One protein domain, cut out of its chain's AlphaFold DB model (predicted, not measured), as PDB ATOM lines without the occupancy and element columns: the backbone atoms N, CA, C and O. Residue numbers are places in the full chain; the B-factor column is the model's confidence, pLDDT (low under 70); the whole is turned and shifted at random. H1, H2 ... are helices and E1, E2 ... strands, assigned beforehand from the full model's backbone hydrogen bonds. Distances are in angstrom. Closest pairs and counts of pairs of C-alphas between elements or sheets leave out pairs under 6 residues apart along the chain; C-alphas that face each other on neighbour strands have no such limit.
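Overview. This is residues 48 to 141 of the 142 residues of an uncharacterized protein of Ktedonobacter sp. 13_2_20CM_53_11 (UniProt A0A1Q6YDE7). A narrow ribbon of two parallel strands, E1 and E2, lies in the middle of a flat, loosely built model, with helix H2 along one side and helix H4 along the other. The short H1 lies among long loops toward one far end of the longest axis, and the small H3 lies by the ends of the strands, where it makes a corner with H4. The printed part has 94 residues with two named strands and four named helices, in the order E1 H1 H2 E2 H3 H4; the two-stranded sheet has the order E1, E2, and the class is mixed, helices and strands. The whole is loose, with a radius of gyration of the C-alphas of 16.5 A, and spans 53 by 33 by 14 A.

Arrangement. E1, residues 49 to 54, and E2, residues 109 to 114, are parallel neighbours at 17 degrees. N 51 and O 110 are within hydrogen-bond range at 2.9 A, and N 112 and O 51 at 2.8 A. H1, residues 68 to 73, touches no helix and is apart from E2. H2, residues 91 to 104, has its closest C-alphas to E2 at Leu 99 and Tyr 109, 6.8 A apart; H2 and E1 are near each other, with 7 pairs of C-alphas within 10 A. E1, H1, H2 and E2 form a strand-helix-strand unit, two parallel neighbour strands with helices between them along the chain, and its crossover is right-handed. H3, residues 121 to 124, has its closest C-alphas to E1 at Pro 121 and Gly 54, 6.0 A apart. H4, residues 126 to 140, and H3 only just touch, with 3 pairs of C-alphas within 8 A, and only at the corner; the closest are His 122 and Val 129, 5.8 A apart. The closest C-alphas of E1 and H4 are those of Leu 50 and Leu 136, 7.5 A apart. H2 and H4 are apart. In H1, H2 and H4 every O i to N i+4 pair is within hydrogen-bond range; H3 is too short for such a pair.

Along the chain. E1 begins at C-alpha 49 (-41.901, -17.702, -25.865) and is 16.6 A long from first to last C-alpha. H1 measures 8.5 A, H2 19.9 A, E2 16.2 A and H3 5.0 A. H2 begins at C-alpha 91 (-45.894, -5.236, -14.439). H4, 21.3 A, ends at C-alpha 140 (-41.153, -25.158, -33.777).

Size, cuts and confidence. The two C-alphas farthest apart are those of Gly 79 and Ser 141, at 52.9 A. The links E1 to H1 and H1 to H2 are long, with 13 and 17 residues. The printed part has no cut, and no printed residue is under 70 in pLDDT.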
ATOM      1  N   PRO A  48     -39.293 -21.463 -27.289       97.62
ATOM      2  CA  PRO A  48     -39.744 -20.195 -27.844       97.62
ATOM      3  C   PRO A  48     -40.911 -19.650 -27.006       97.62
ATOM      4  O   PRO A  48     -41.818 -20.394 -26.628       97.62
ATOM      5  N   VAL A  49     -40.879 -18.356 -26.692       98.31
ATOM      6  CA  VAL A  49     -41.901 -17.702 -25.865       98.31
ATOM      7  C   VAL A  49     -42.745 -16.766 -26.717       98.31
ATOM      8  O   VAL A  49     -42.232 -15.839 -27.334       98.31
ATOM      9  N   LEU A  50     -44.057 -16.958 -26.691       98.56
ATOM     10  CA  LEU A  50     -45.014 -16.015 -27.252       98.56
ATOM     11  C   LEU A  50     -45.772 -15.351 -26.106       98.56
ATOM     12  O   LEU A  50     -46.499 -16.011 -25.367       98.56
ATOM     13  N   TRP A  51     -45.601 -14.041 -25.959       98.50
ATOM     14  CA  TRP A  51     -46.330 -13.239 -24.987       98.50
ATOM     15  C   TRP A  51     -47.374 -12.394 -25.708       98.50
ATOM     16  O   TRP A  51     -47.044 -11.419 -26.378       98.50
ATOM     17  N   ILE A  52     -48.642 -12.780 -25.570       98.56
ATOM     18  CA  ILE A  52     -49.784 -12.056 -26.133       98.56
ATOM     19  C   ILE A  52     -50.442 -11.254 -25.014       98.56
ATOM     20  O   ILE A  52     -50.788 -11.820 -23.976       98.56
ATOM     21  N   ARG A  53     -50.660  -9.958 -25.229       98.38
ATOM     22  CA  ARG A  53     -51.394  -9.099 -24.295       98.38
ATOM     23  C   ARG A  53     -52.308  -8.119 -25.017       98.38
ATOM     24  O   ARG A  53     -52.074  -7.773 -26.176       98.38
ATOM     25  N   GLY A  54     -53.325  -7.646 -24.308       98.44
ATOM     26  CA  GLY A  54     -54.146  -6.533 -24.763       98.44
ATOM     27  C   GLY A  54     -53.420  -5.192 -24.653       98.44
ATOM     28  O   GLY A  54     -52.539  -5.010 -23.806       98.44
ATOM     29  N   ALA A  55     -53.771  -4.251 -25.527       98.00
ATOM     30  CA  ALA A  55     -53.340  -2.860 -25.426       98.00
ATOM     31  C   ALA A  55     -54.052  -2.112 -24.284       98.00
ATOM     32  O   ALA A  55     -53.463  -1.200 -23.710       98.00
ATOM     33  N   ASP A  56     -55.265  -2.544 -23.928       97.62
ATOM     34  CA  ASP A  56     -56.169  -1.852 -23.002       97.62
ATOM     35  C   ASP A  56     -56.262  -2.545 -21.630       97.62
ATOM     36  O   ASP A  56     -57.116  -2.203 -20.809       97.62
ATOM     37  N   ASP A  57     -55.392  -3.526 -21.364       97.81
ATOM     38  CA  ASP A  57     -55.340  -4.260 -20.096       97.81
ATOM     39  C   ASP A  57     -55.083  -3.312 -18.908       97.81
ATOM     40  O   ASP A  57     -54.032  -2.683 -18.798       97.81
ATOM     41  N   GLN A  58     -56.064  -3.218 -18.007       95.00
ATOM     42  CA  GLN A  58     -55.983  -2.415 -16.780       95.00
ATOM     43  C   GLN A  58     -55.528  -3.223 -15.556       95.00
ATOM     44  O   GLN A  58     -55.259  -2.643 -14.504       95.00
ATOM     45  N   ILE A  59     -55.474  -4.553 -15.665       96.12
ATOM     46  CA  ILE A  59     -55.100  -5.460 -14.577       96.12
ATOM     47  C   ILE A  59     -53.587  -5.661 -14.594       96.12
ATOM     48  O   ILE A  59     -52.928  -5.349 -13.601       96.12
ATOM     49  N   VAL A  60     -53.030  -6.122 -15.719       96.50
ATOM     50  CA  VAL A  60     -51.579  -6.275 -15.908       96.50
ATOM     51  C   VAL A  60     -51.054  -5.062 -16.662       96.50
ATOM     52  O   VAL A  60     -50.979  -5.036 -17.887       96.50
ATOM     53  N   SER A  61     -50.704  -4.033 -15.896       96.56
ATOM     54  CA  SER A  61     -50.290  -2.727 -16.403       96.56
ATOM     55  C   SER A  61     -49.188  -2.132 -15.534       96.56
ATOM     56  O   SER A  61     -49.108  -2.415 -14.337       96.56
ATOM     57  N   ASP A  62     -48.365  -1.264 -16.123       97.19
ATOM     58  CA  ASP A  62     -47.374  -0.485 -15.374       97.19
ATOM     59  C   ASP A  62     -48.020   0.535 -14.421       97.19
ATOM     60  O   ASP A  62     -47.381   1.018 -13.491       97.19
ATOM     61  N   THR A  63     -49.302   0.827 -14.641       96.19
ATOM     62  CA  THR A  63     -50.127   1.740 -13.845       96.19
ATOM     63  C   THR A  63     -51.392   1.038 -13.348       96.19
ATOM     64  O   THR A  63     -52.480   1.613 -13.361       96.19
ATOM     65  N   SER A  64     -51.283  -0.245 -12.991       96.62
ATOM     66  CA  SER A  64     -52.426  -1.038 -12.532       96.62
ATOM     67  C   SER A  64     -53.039  -0.448 -11.260       96.62
ATOM     68  O   SER A  64     -52.369  -0.305 -10.237       96.62
ATOM     69  N   LEU A  65     -54.346  -0.178 -11.290       94.94
ATOM     70  CA  LEU A  65     -55.105   0.257 -10.108       94.94
ATOM     71  C   LEU A  65     -55.363  -0.884  -9.108       94.94
ATOM     72  O   LEU A  65     -56.031  -0.674  -8.099       94.94
ATOM     73  N   PHE A  66     -54.840  -2.084  -9.369       93.25
ATOM     74  CA  PHE A  66     -54.820  -3.201  -8.425       93.25
ATOM     75  C   PHE A  66     -53.502  -3.285  -7.636       93.25
ATOM     76  O   PHE A  66     -53.372  -4.127  -6.748       93.25
ATOM     77  N   GLU A  67     -52.523  -2.430  -7.944       94.75
ATOM     78  CA  GLU A  67     -51.202  -2.425  -7.320       94.75
ATOM     79  C   GLU A  67     -51.126  -1.359  -6.215       94.75
ATOM     80  O   GLU A  67     -51.390  -0.177  -6.442       94.75
ATOM     81  N   TYR A  68     -50.776  -1.777  -4.996       95.12
ATOM     82  CA  TYR A  68     -50.798  -0.896  -3.828       95.12
ATOM     83  C   TYR A  68     -49.787   0.243  -3.938       95.12
ATOM     84  O   TYR A  68     -50.145   1.373  -3.625       95.12
ATOM     85  N   GLY A  69     -48.557  -0.004  -4.391       96.31
ATOM     86  CA  GLY A  69     -47.544   1.038  -4.554       96.31
ATOM     87  C   GLY A  69     -48.003   2.155  -5.494       96.31
ATOM     88  O   GLY A  69     -47.864   3.330  -5.160       96.31
ATOM     89  N   PHE A  70     -48.634   1.805  -6.617       97.44
ATOM     90  CA  PHE A  70     -49.212   2.758  -7.559       97.44
ATOM     91  C   PHE A  70     -50.400   3.515  -6.956       97.44
ATOM     92  O   PHE A  70     -50.447   4.743  -7.022       97.44
ATOM     93  N   LEU A  71     -51.329   2.825  -6.284       97.38
ATOM     94  CA  LEU A  71     -52.426   3.491  -5.569       97.38
ATOM     95  C   LEU A  71     -51.919   4.430  -4.460       97.38
ATOM     96  O   LEU A  71     -52.476   5.509  -4.257       97.38
ATOM     97  N   GLY A  72     -50.859   4.039  -3.754       97.38
ATOM     98  CA  GLY A  72     -50.171   4.861  -2.763       97.38
ATOM     99  C   GLY A  72     -49.553   6.109  -3.390       97.38
ATOM    100  O   GLY A  72     -49.743   7.210  -2.877       97.38
ATOM    101  N   GLN A  73     -48.905   5.962  -4.547       97.38
ATOM    102  CA  GLN A  73     -48.350   7.071  -5.326       97.38
ATOM    103  C   GLN A  73     -49.422   8.063  -5.797       97.38
ATOM    104  O   GLN A  73     -49.184   9.270  -5.789       97.38
ATOM    105  N   LEU A  74     -50.611   7.578  -6.165       97.56
ATOM    106  CA  LEU A  74     -51.761   8.419  -6.512       97.56
ATOM    107  C   LEU A  74     -52.445   9.061  -5.291       97.56
ATOM    108  O   LEU A  74     -53.351   9.877  -5.455       97.56
ATOM    109  N   GLY A  75     -52.051   8.688  -4.069       96.94
ATOM    110  CA  GLY A  75     -52.685   9.137  -2.828       96.94
ATOM    111  C   GLY A  75     -54.017   8.449  -2.513       96.94
ATOM    112  O   GLY A  75     -54.712   8.866  -1.588       96.94
ATOM    113  N   ALA A  76     -54.380   7.391  -3.245       97.31
ATOM    114  CA  ALA A  76     -55.600   6.620  -3.013       97.31
ATOM    115  C   ALA A  76     -55.492   5.699  -1.782       97.31
ATOM    116  O   ALA A  76     -56.504   5.412  -1.143       97.31
ATOM    117  N   VAL A  77     -54.275   5.268  -1.422       96.31
ATOM    118  CA  VAL A  77     -53.998   4.540  -0.172       96.31
ATOM    119  C   VAL A  77     -53.139   5.417   0.751       96.31
ATOM    120  O   VAL A  77     -52.000   5.734   0.401       96.31
ATOM    121  N   PRO A  78     -53.647   5.816   1.933       95.62
ATOM    122  CA  PRO A  78     -52.922   6.693   2.849       95.62
ATOM    123  C   PRO A  78     -51.603   6.106   3.370       95.62
ATOM    124  O   PRO A  78     -51.446   4.893   3.525       95.62
ATOM    125  N   GLY A  79     -50.672   6.994   3.724       96.50
ATOM    126  CA  GLY A  79     -49.442   6.629   4.434       96.50
ATOM    127  C   GLY A  79     -48.359   5.967   3.579       96.50
ATOM    128  O   GLY A  79     -47.428   5.401   4.146       96.50
ATOM    129  N   TRP A  80     -48.466   6.025   2.245       98.06
ATOM    130  CA  TRP A  80     -47.439   5.502   1.344       98.06
ATOM    131  C   TRP A  80     -46.076   6.171   1.617       98.06
ATOM    132  O   TRP A  80     -45.989   7.400   1.589       98.06
ATOM    133  N   PRO A  81     -45.006   5.398   1.887       97.88
ATOM    134  CA  PRO A  81     -43.729   5.940   2.361       97.88
ATOM    135  C   PRO A  81     -42.843   6.527   1.248       97.88
ATOM    136  O   PRO A  81     -41.723   6.952   1.521       97.88
ATOM    137  N   GLY A  82     -43.325   6.543   0.004       97.50
ATOM    138  CA  GLY A  82     -42.563   6.964  -1.168       97.50
ATOM    139  C   GLY A  82     -41.879   5.806  -1.898       97.50
ATOM    140  O   GLY A  82     -41.725   4.698  -1.374       97.50
ATOM    141  N   ALA A  83     -41.462   6.080  -3.137       96.75
ATOM    142  CA  ALA A  83     -40.960   5.069  -4.067       96.75
ATOM    143  C   ALA A  83     -39.620   4.447  -3.645       96.75
ATOM    144  O   ALA A  83     -39.344   3.312  -4.015       96.75
ATOM    145  N   ASP A  84     -38.821   5.146  -2.835       97.12
ATOM    146  CA  ASP A  84     -37.547   4.621  -2.332       97.12
ATOM    147  C   ASP A  84     -37.738   3.479  -1.317       97.12
ATOM    148  O   ASP A  84     -36.837   2.665  -1.125       97.12
ATOM    149  N   ILE A  85     -38.908   3.405  -0.666       96.75
ATOM    150  CA  ILE A  85     -39.230   2.391   0.352       96.75
ATOM    151  C   ILE A  85     -40.224   1.358  -0.191       96.75
ATOM    152  O   ILE A  85     -40.045   0.161   0.030       96.75
ATOM    153  N   TYR A  86     -41.271   1.802  -0.890       96.12
ATOM    154  CA  TYR A  86     -42.279   0.923  -1.488       96.12
ATOM    155  C   TYR A  86     -42.586   1.388  -2.920       96.12
ATOM    156  O   TYR A  86     -43.563   2.108  -3.139       96.12
ATOM    157  N   PRO A  87     -41.747   1.043  -3.909       96.19
ATOM    158  CA  PRO A  87     -41.971   1.459  -5.288       96.19
ATOM    159  C   PRO A  87     -43.213   0.779  -5.883       96.19
ATOM    160  O   PRO A  87     -43.456  -0.399  -5.585       96.19
ATOM    161  N   PRO A  88     -43.960   1.467  -6.773       96.69
ATOM    162  CA  PRO A  88     -44.949   0.815  -7.620       96.69
ATOM    163  C   PRO A  88     -44.331  -0.358  -8.388       96.69
ATOM    164  O   PRO A  88     -43.137  -0.336  -8.700       96.69
ATOM    165  N   GLN A  89     -45.129  -1.374  -8.705       94.81
ATOM    166  CA  GLN A  89     -44.671  -2.543  -9.467       94.81
ATOM    167  C   GLN A  89     -45.109  -2.435 -10.937       94.81
ATOM    168  O   GLN A  89     -46.258  -2.760 -11.248       94.81
ATOM    169  N   PRO A  90     -44.228  -1.993 -11.860       96.50
ATOM    170  CA  PRO A  90     -44.606  -1.819 -13.253       96.50
ATOM    171  C   PRO A  90     -44.611  -3.171 -13.987       96.50
ATOM    172  O   PRO A  90     -43.569  -3.652 -14.440       96.50
ATOM    173  N   MET A  91     -45.777  -3.818 -14.067       96.88
ATOM    174  CA  MET A  91     -45.894  -5.236 -14.439       96.88
ATOM    175  C   MET A  91     -45.418  -5.559 -15.866       96.88
ATOM    176  O   MET A  91     -44.750  -6.573 -16.082       96.88
ATOM    177  N   ILE A  92     -45.731  -4.706 -16.847       98.00
ATOM    178  CA  ILE A  92     -45.327  -4.898 -18.250       98.00
ATOM    179  C   ILE A  92     -43.818  -4.689 -18.369       98.00
ATOM    180  O   ILE A  92     -43.124  -5.498 -18.988       98.00
ATOM    181  N   THR A  93     -43.297  -3.626 -17.758       97.94
ATOM    182  CA  THR A  93     -41.862  -3.324 -17.765       97.94
ATOM    183  C   THR A  93     -41.054  -4.427 -17.075       97.94
ATOM    184  O   THR A  93     -40.024  -4.851 -17.601       97.94
ATOM    185  N   GLN A  94     -41.530  -4.957 -15.946       96.94
ATOM    186  CA  GLN A  94     -40.888  -6.073 -15.248       96.94
ATOM    187  C   GLN A  94     -40.868  -7.352 -16.090       96.94
ATOM    188  O   GLN A  94     -39.821  -7.993 -16.200       96.94
ATOM    189  N   LEU A  95     -41.987  -7.712 -16.729       97.44
ATOM    190  CA  LEU A  95     -42.041  -8.897 -17.585       97.44
ATOM    191  C   LEU A  95     -41.122  -8.753 -18.807       97.44
ATOM    192  O   LEU A  95     -40.378  -9.682 -19.122       97.44
ATOM    193  N   ARG A  96     -41.080  -7.570 -19.437       98.12
ATOM    194  CA  ARG A  96     -40.102  -7.271 -20.496       98.12
ATOM    195  C   ARG A  96     -38.673  -7.446 -20.012       98.12
ATOM    196  O   ARG A  96     -37.901  -8.095 -20.701       98.12
ATOM    197  N   ALA A  97     -38.318  -6.933 -18.834       98.31
ATOM    198  CA  ALA A  97     -36.965  -7.079 -18.300       98.31
ATOM    199  C   ALA A  97     -36.562  -8.559 -18.130       98.31
ATOM    200  O   ALA A  97     -35.449  -8.943 -18.491       98.31
ATOM    201  N   VAL A  98     -37.479  -9.410 -17.652       98.25
ATOM    202  CA  VAL A  98     -37.246 -10.863 -17.542       98.25
ATOM    203  C   VAL A  98     -37.079 -11.511 -18.920       98.25
ATOM    204  O   VAL A  98     -36.150 -12.299 -19.112       98.25
ATOM    205  N   LEU A  99     -37.940 -11.185 -19.888       98.62
ATOM    206  CA  LEU A  99     -37.874 -11.738 -21.248       98.62
ATOM    207  C   LEU A  99     -36.647 -11.243 -22.028       98.62
ATOM    208  O   LEU A  99     -36.050 -11.994 -22.799       98.62
ATOM    209  N   GLU A 100     -36.206 -10.016 -21.774       98.62
ATOM    210  CA  GLU A 100     -34.975  -9.474 -22.335       98.62
ATOM    211  C   GLU A 100     -33.738 -10.170 -21.772       98.62
ATOM    212  O   GLU A 100     -32.850 -10.570 -22.527       98.62
ATOM    213  N   GLN A 101     -33.705 -10.429 -20.463       98.56
ATOM    214  CA  GLN A 101     -32.653 -11.250 -19.866       98.56
ATOM    215  C   GLN A 101     -32.691 -12.691 -20.399       98.56
ATOM    216  O   GLN A 101     -31.646 -13.294 -20.649       98.56
ATOM    217  N   TYR A 102     -33.886 -13.250 -20.605       98.75
ATOM    218  CA  TYR A 102     -34.068 -14.563 -21.218       98.75
ATOM    219  C   TYR A 102     -33.475 -14.617 -22.635       98.75
ATOM    220  O   TYR A 102     -32.722 -15.544 -22.949       98.75
ATOM    221  N   ARG A 103     -33.743 -13.592 -23.455       98.62
ATOM    222  CA  ARG A 103     -33.166 -13.411 -24.794       98.62
ATOM    223  C   ARG A 103     -31.646 -13.271 -24.753       98.62
ATOM    224  O   ARG A 103     -30.952 -13.959 -25.497       98.62
ATOM    225  N   ALA A 104     -31.117 -12.449 -23.845       98.44
ATOM    226  CA  ALA A 104     -29.675 -12.295 -23.636       98.44
ATOM    227  C   ALA A 104     -28.991 -13.620 -23.242       98.44
ATOM    228  O   ALA A 104     -27.842 -13.860 -23.603       98.44
ATOM    229  N   ASN A 105     -29.722 -14.513 -22.569       98.31
ATOM    230  CA  ASN A 105     -29.268 -15.849 -22.191       98.31
ATOM    231  C   ASN A 105     -29.516 -16.919 -23.278       98.31
ATOM    232  O   ASN A 105     -29.506 -18.112 -22.969       98.31
ATOM    233  N   GLY A 106     -29.761 -16.521 -24.532       98.25
ATOM    234  CA  GLY A 106     -29.924 -17.424 -25.678       98.25
ATOM    235  C   GLY A 106     -31.347 -17.941 -25.904       98.25
ATOM    236  O   GLY A 106     -31.553 -18.809 -26.749       98.25
ATOM    237  N   GLY A 107     -32.324 -17.436 -25.150       98.31
ATOM    238  CA  GLY A 107     -33.741 -17.663 -25.408       98.31
ATOM    239  C   GLY A 107     -34.280 -16.822 -26.567       98.31
ATOM    240  O   GLY A 107     -33.605 -15.939 -27.098       98.31
ATOM    241  N   GLN A 108     -35.527 -17.079 -26.948       97.94
ATOM    242  CA  GLN A 108     -36.252 -16.298 -27.951       97.94
ATOM    243  C   GLN A 108     -37.643 -15.976 -27.419       97.94
ATOM    244  O   GLN A 108     -38.306 -16.851 -26.860       97.94
ATOM    245  N   TYR A 109     -38.087 -14.734 -27.598       98.56
ATOM    246  CA  TYR A 109     -39.463 -14.360 -27.306       98.56
ATOM    247  C   TYR A 109     -40.020 -13.384 -28.341       98.56
ATOM    248  O   TYR A 109     -39.273 -12.623 -28.959       98.56
ATOM    249  N   GLN A 110     -41.340 -13.397 -28.487       98.38
ATOM    250  CA  GLN A 110     -42.110 -12.454 -29.284       98.38
ATOM    251  C   GLN A 110     -43.200 -11.835 -28.407       98.38
ATOM    252  O   GLN A 110     -43.982 -12.556 -27.787       98.38
ATOM    253  N   GLU A 111     -43.256 -10.504 -28.358       98.56
ATOM    254  CA  GLU A 111     -44.366  -9.769 -27.746       98.56
ATOM    255  C   GLU A 111     -45.384  -9.403 -28.831       98.56
ATOM    256  O   GLU A 111     -45.035  -8.775 -29.833       98.56
ATOM    257  N   ILE A 112     -46.644  -9.773 -28.617       98.62
ATOM    258  CA  ILE A 112     -47.780  -9.366 -29.437       98.62
ATOM    259  C   ILE A 112     -48.722  -8.517 -28.597       98.62
ATOM    260  O   ILE A 112     -49.198  -8.938 -27.542       98.62
ATOM    261  N   ILE A 113     -49.021  -7.328 -29.111       98.62
ATOM    262  CA  ILE A 113     -49.933  -6.374 -28.493       98.62
ATOM    263  C   ILE A 113     -51.167  -6.293 -29.381       98.62
ATOM    264  O   ILE A 113     -51.071  -5.861 -30.530       98.62
ATOM    265  N   LEU A 114     -52.313  -6.723 -28.866       98.62
ATOM    266  CA  LEU A 114     -53.567  -6.672 -29.608       98.62
ATOM    267  C   LEU A 114     -54.288  -5.345 -29.330       98.62
ATOM    268  O   LEU A 114     -54.564  -5.061 -28.164       98.62
ATOM    269  N   PRO A 115     -54.601  -4.534 -30.360       98.25
ATOM    270  CA  PRO A 115     -55.422  -3.340 -30.184       98.25
ATOM    271  C   PRO A 115     -56.875  -3.711 -29.856       98.25
ATOM    272  O   PRO A 115     -57.347  -4.798 -30.218       98.25
ATOM    273  N   ASP A 116     -57.583  -2.792 -29.197       98.00
ATOM    274  CA  ASP A 116     -58.984  -2.943 -28.787       98.00
ATOM    275  C   ASP A 116     -59.214  -4.244 -27.994       98.00
ATOM    276  O   ASP A 116     -60.099  -5.041 -28.326       98.00
ATOM    277  N   CYS A 117     -58.337  -4.518 -27.026       98.50
ATOM    278  CA  CYS A 117     -58.279  -5.768 -26.270       98.50
ATOM    279  C   CYS A 117     -57.802  -5.498 -24.844       98.50
ATOM    280  O   CYS A 117     -56.737  -4.908 -24.647       98.50
ATOM    281  N   GLY A 118     -58.557  -5.987 -23.865       97.62
ATOM    282  CA  GLY A 118     -58.229  -5.925 -22.450       97.62
ATOM    283  C   GLY A 118     -57.400  -7.116 -21.964       97.62
ATOM    284  O   GLY A 118     -56.529  -7.645 -22.659       97.62
ATOM    285  N   HIS A 119     -57.666  -7.522 -20.722       97.75
ATOM    286  CA  HIS A 119     -56.873  -8.507 -19.984       97.75
ATOM    287  C   HIS A 119     -56.965  -9.939 -20.532       97.75
ATOM    288  O   HIS A 119     -56.102 -10.770 -20.252       97.75
ATOM    289  N   SER A 120     -58.000 -10.268 -21.312       98.00
ATOM    290  CA  SER A 120     -58.259 -11.644 -21.748       98.00
ATOM    291  C   SER A 120     -58.207 -11.805 -23.272       98.00
ATOM    292  O   SER A 120     -59.221 -12.161 -23.876       98.00
ATOM    293  N   PRO A 121     -57.030 -11.661 -23.925       98.31
ATOM    294  CA  PRO A 121     -56.874 -11.852 -25.373       98.31
ATOM    295  C   PRO A 121     -57.499 -13.133 -25.926       98.31
ATOM    296  O   PRO A 121     -58.132 -13.124 -26.978       98.31
ATOM    297  N   HIS A 122     -57.356 -14.242 -25.198       97.25
ATOM    298  CA  HIS A 122     -57.876 -15.553 -25.588       97.25
ATOM    299  C   HIS A 122     -59.412 -15.645 -25.563       97.25
ATOM    300  O   HIS A 122     -59.965 -16.603 -26.089       97.25
ATOM    301  N   ILE A 123     -60.103 -14.675 -24.960       98.06
ATOM    302  CA  ILE A 123     -61.566 -14.545 -24.979       98.06
ATOM    303  C   ILE A 123     -61.971 -13.448 -25.966       98.06
ATOM    304  O   ILE A 123     -62.863 -13.649 -26.783       98.06
ATOM    305  N   GLU A 124     -61.296 -12.299 -25.920       98.31
ATOM    306  CA  GLU A 124     -61.678 -11.085 -26.651       98.31
ATOM    307  C   GLU A 124     -61.272 -11.110 -28.134       98.31
ATOM    308  O   GLU A 124     -61.954 -10.534 -28.981       98.31
ATOM    309  N   LYS A 125     -60.162 -11.783 -28.464       98.31
ATOM    310  CA  LYS A 125     -59.562 -11.855 -29.809       98.31
ATOM    311  C   LYS A 125     -59.184 -13.297 -30.168       98.31
ATOM    312  O   LYS A 125     -58.101 -13.557 -30.688       98.31
ATOM    313  N   GLN A 126     -60.092 -14.235 -29.895       98.19
ATOM    314  CA  GLN A 126     -59.906 -15.684 -30.064       98.19
ATOM    315  C   GLN A 126     -59.206 -16.087 -31.367       98.19
ATOM    316  O   GLN A 126     -58.212 -16.804 -31.314       98.19
ATOM    317  N   GLY A 127     -59.695 -15.609 -32.519       98.38
ATOM    318  CA  GLY A 127     -59.125 -15.953 -33.827       98.38
ATOM    319  C   GLY A 127     -57.656 -15.550 -33.958       98.38
ATOM    320  O   GLY A 127     -56.824 -16.376 -34.314       98.38
ATOM    321  N   ALA A 128     -57.317 -14.320 -33.559       98.31
ATOM    322  CA  ALA A 128     -55.938 -13.839 -33.589       98.31
ATOM    323  C   ALA A 128     -55.033 -14.642 -32.643       98.31
ATOM    324  O   ALA A 128     -53.930 -15.025 -33.017       98.31
ATOM    325  N   VAL A 129     -55.498 -14.937 -31.423       98.50
ATOM    326  CA  VAL A 129     -54.733 -15.760 -30.471       98.50
ATOM    327  C   VAL A 129     -54.500 -17.166 -31.016       98.50
ATOM    328  O   VAL A 129     -53.380 -17.664 -30.931       98.50
ATOM    329  N   HIS A 130     -55.527 -17.786 -31.596       98.44
ATOM    330  CA  HIS A 130     -55.432 -19.115 -32.191       98.44
ATOM    331  C   HIS A 130     -54.394 -19.147 -33.319       98.44
ATOM    332  O   HIS A 130     -53.476 -19.958 -33.279       98.44
ATOM    333  N   GLU A 131     -54.472 -18.215 -34.273       98.56
ATOM    334  CA  GLU A 131     -53.515 -18.110 -35.381       98.56
ATOM    335  C   GLU A 131     -52.070 -17.915 -34.903       98.56
ATOM    336  O   GLU A 131     -51.148 -18.538 -35.437       98.56
ATOM    337  N   LEU A 132     -51.853 -17.074 -33.887       98.38
ATOM    338  CA  LEU A 132     -50.525 -16.821 -33.326       98.38
ATOM    339  C   LEU A 132     -49.946 -18.062 -32.633       98.38
ATOM    340  O   LEU A 132     -48.771 -18.380 -32.822       98.38
ATOM    341  N   VAL A 133     -50.762 -18.771 -31.847       97.69
ATOM    342  CA  VAL A 133     -50.339 -19.994 -31.148       97.69
ATOM    343  C   VAL A 133     -50.062 -21.119 -32.144       97.69
ATOM    344  O   VAL A 133     -49.004 -21.744 -32.063       97.69
ATOM    345  N   ASP A 134     -50.944 -21.334 -33.120       97.81
ATOM    346  CA  ASP A 134     -50.741 -22.323 -34.182       97.81
ATOM    347  C   ASP A 134     -49.466 -22.032 -34.976       97.81
ATOM    348  O   ASP A 134     -48.667 -22.932 -35.233       97.81
ATOM    349  N   SER A 135     -49.233 -20.762 -35.317       97.69
ATOM    350  CA  SER A 135     -48.023 -20.337 -36.025       97.69
ATOM    351  C   SER A 135     -46.758 -20.659 -35.230       97.69
ATOM    352  O   SER A 135     -45.804 -21.190 -35.798       97.69
ATOM    353  N   LEU A 136     -46.755 -20.392 -33.919       97.12
ATOM    354  CA  LEU A 136     -45.641 -20.743 -33.038       97.12
ATOM    355  C   LEU A 136     -45.406 -22.259 -33.020       97.12
ATOM    356  O   LEU A 136     -44.273 -22.716 -33.163       97.12
ATOM    357  N   ILE A 137     -46.471 -23.050 -32.878       96.69
ATOM    358  CA  ILE A 137     -46.373 -24.513 -32.861       96.69
ATOM    359  C   ILE A 137     -45.806 -25.014 -34.190       96.69
ATOM    360  O   ILE A 137     -44.853 -25.788 -34.179       96.69
ATOM    361  N   MET A 138     -46.322 -24.553 -35.329       96.50
ATOM    362  CA  MET A 138     -45.865 -24.996 -36.652       96.50
ATOM    363  C   MET A 138     -44.409 -24.607 -36.936       96.50
ATOM    364  O   MET A 138     -43.683 -25.386 -37.547       96.50
ATOM    365  N   GLN A 139     -43.951 -23.441 -36.471       95.12
ATOM    366  CA  GLN A 139     -42.557 -23.001 -36.635       95.12
ATOM    367  C   GLN A 139     -41.558 -23.837 -35.822       95.12
ATOM    368  O   GLN A 139     -40.380 -23.911 -36.180       95.12
ATOM    369  N   HIS A 140     -42.013 -24.459 -34.733       92.94
ATOM    370  CA  HIS A 140     -41.153 -25.158 -33.777       92.94
ATOM    371  C   HIS A 140     -41.463 -26.654 -33.623       92.94
ATOM    372  O   HIS A 140     -40.768 -27.345 -32.875       92.94
ATOM    373  N   SER A 141     -42.446 -27.172 -34.359       87.06
ATOM    374  CA  SER A 141     -42.695 -28.605 -34.510       87.06
ATOM    375  C   SER A 141     -41.672 -29.188 -35.482       87.06
ATOM    376  O   SER A 141     -41.554 -28.732 -36.618       87.06
TER     377      SER A 141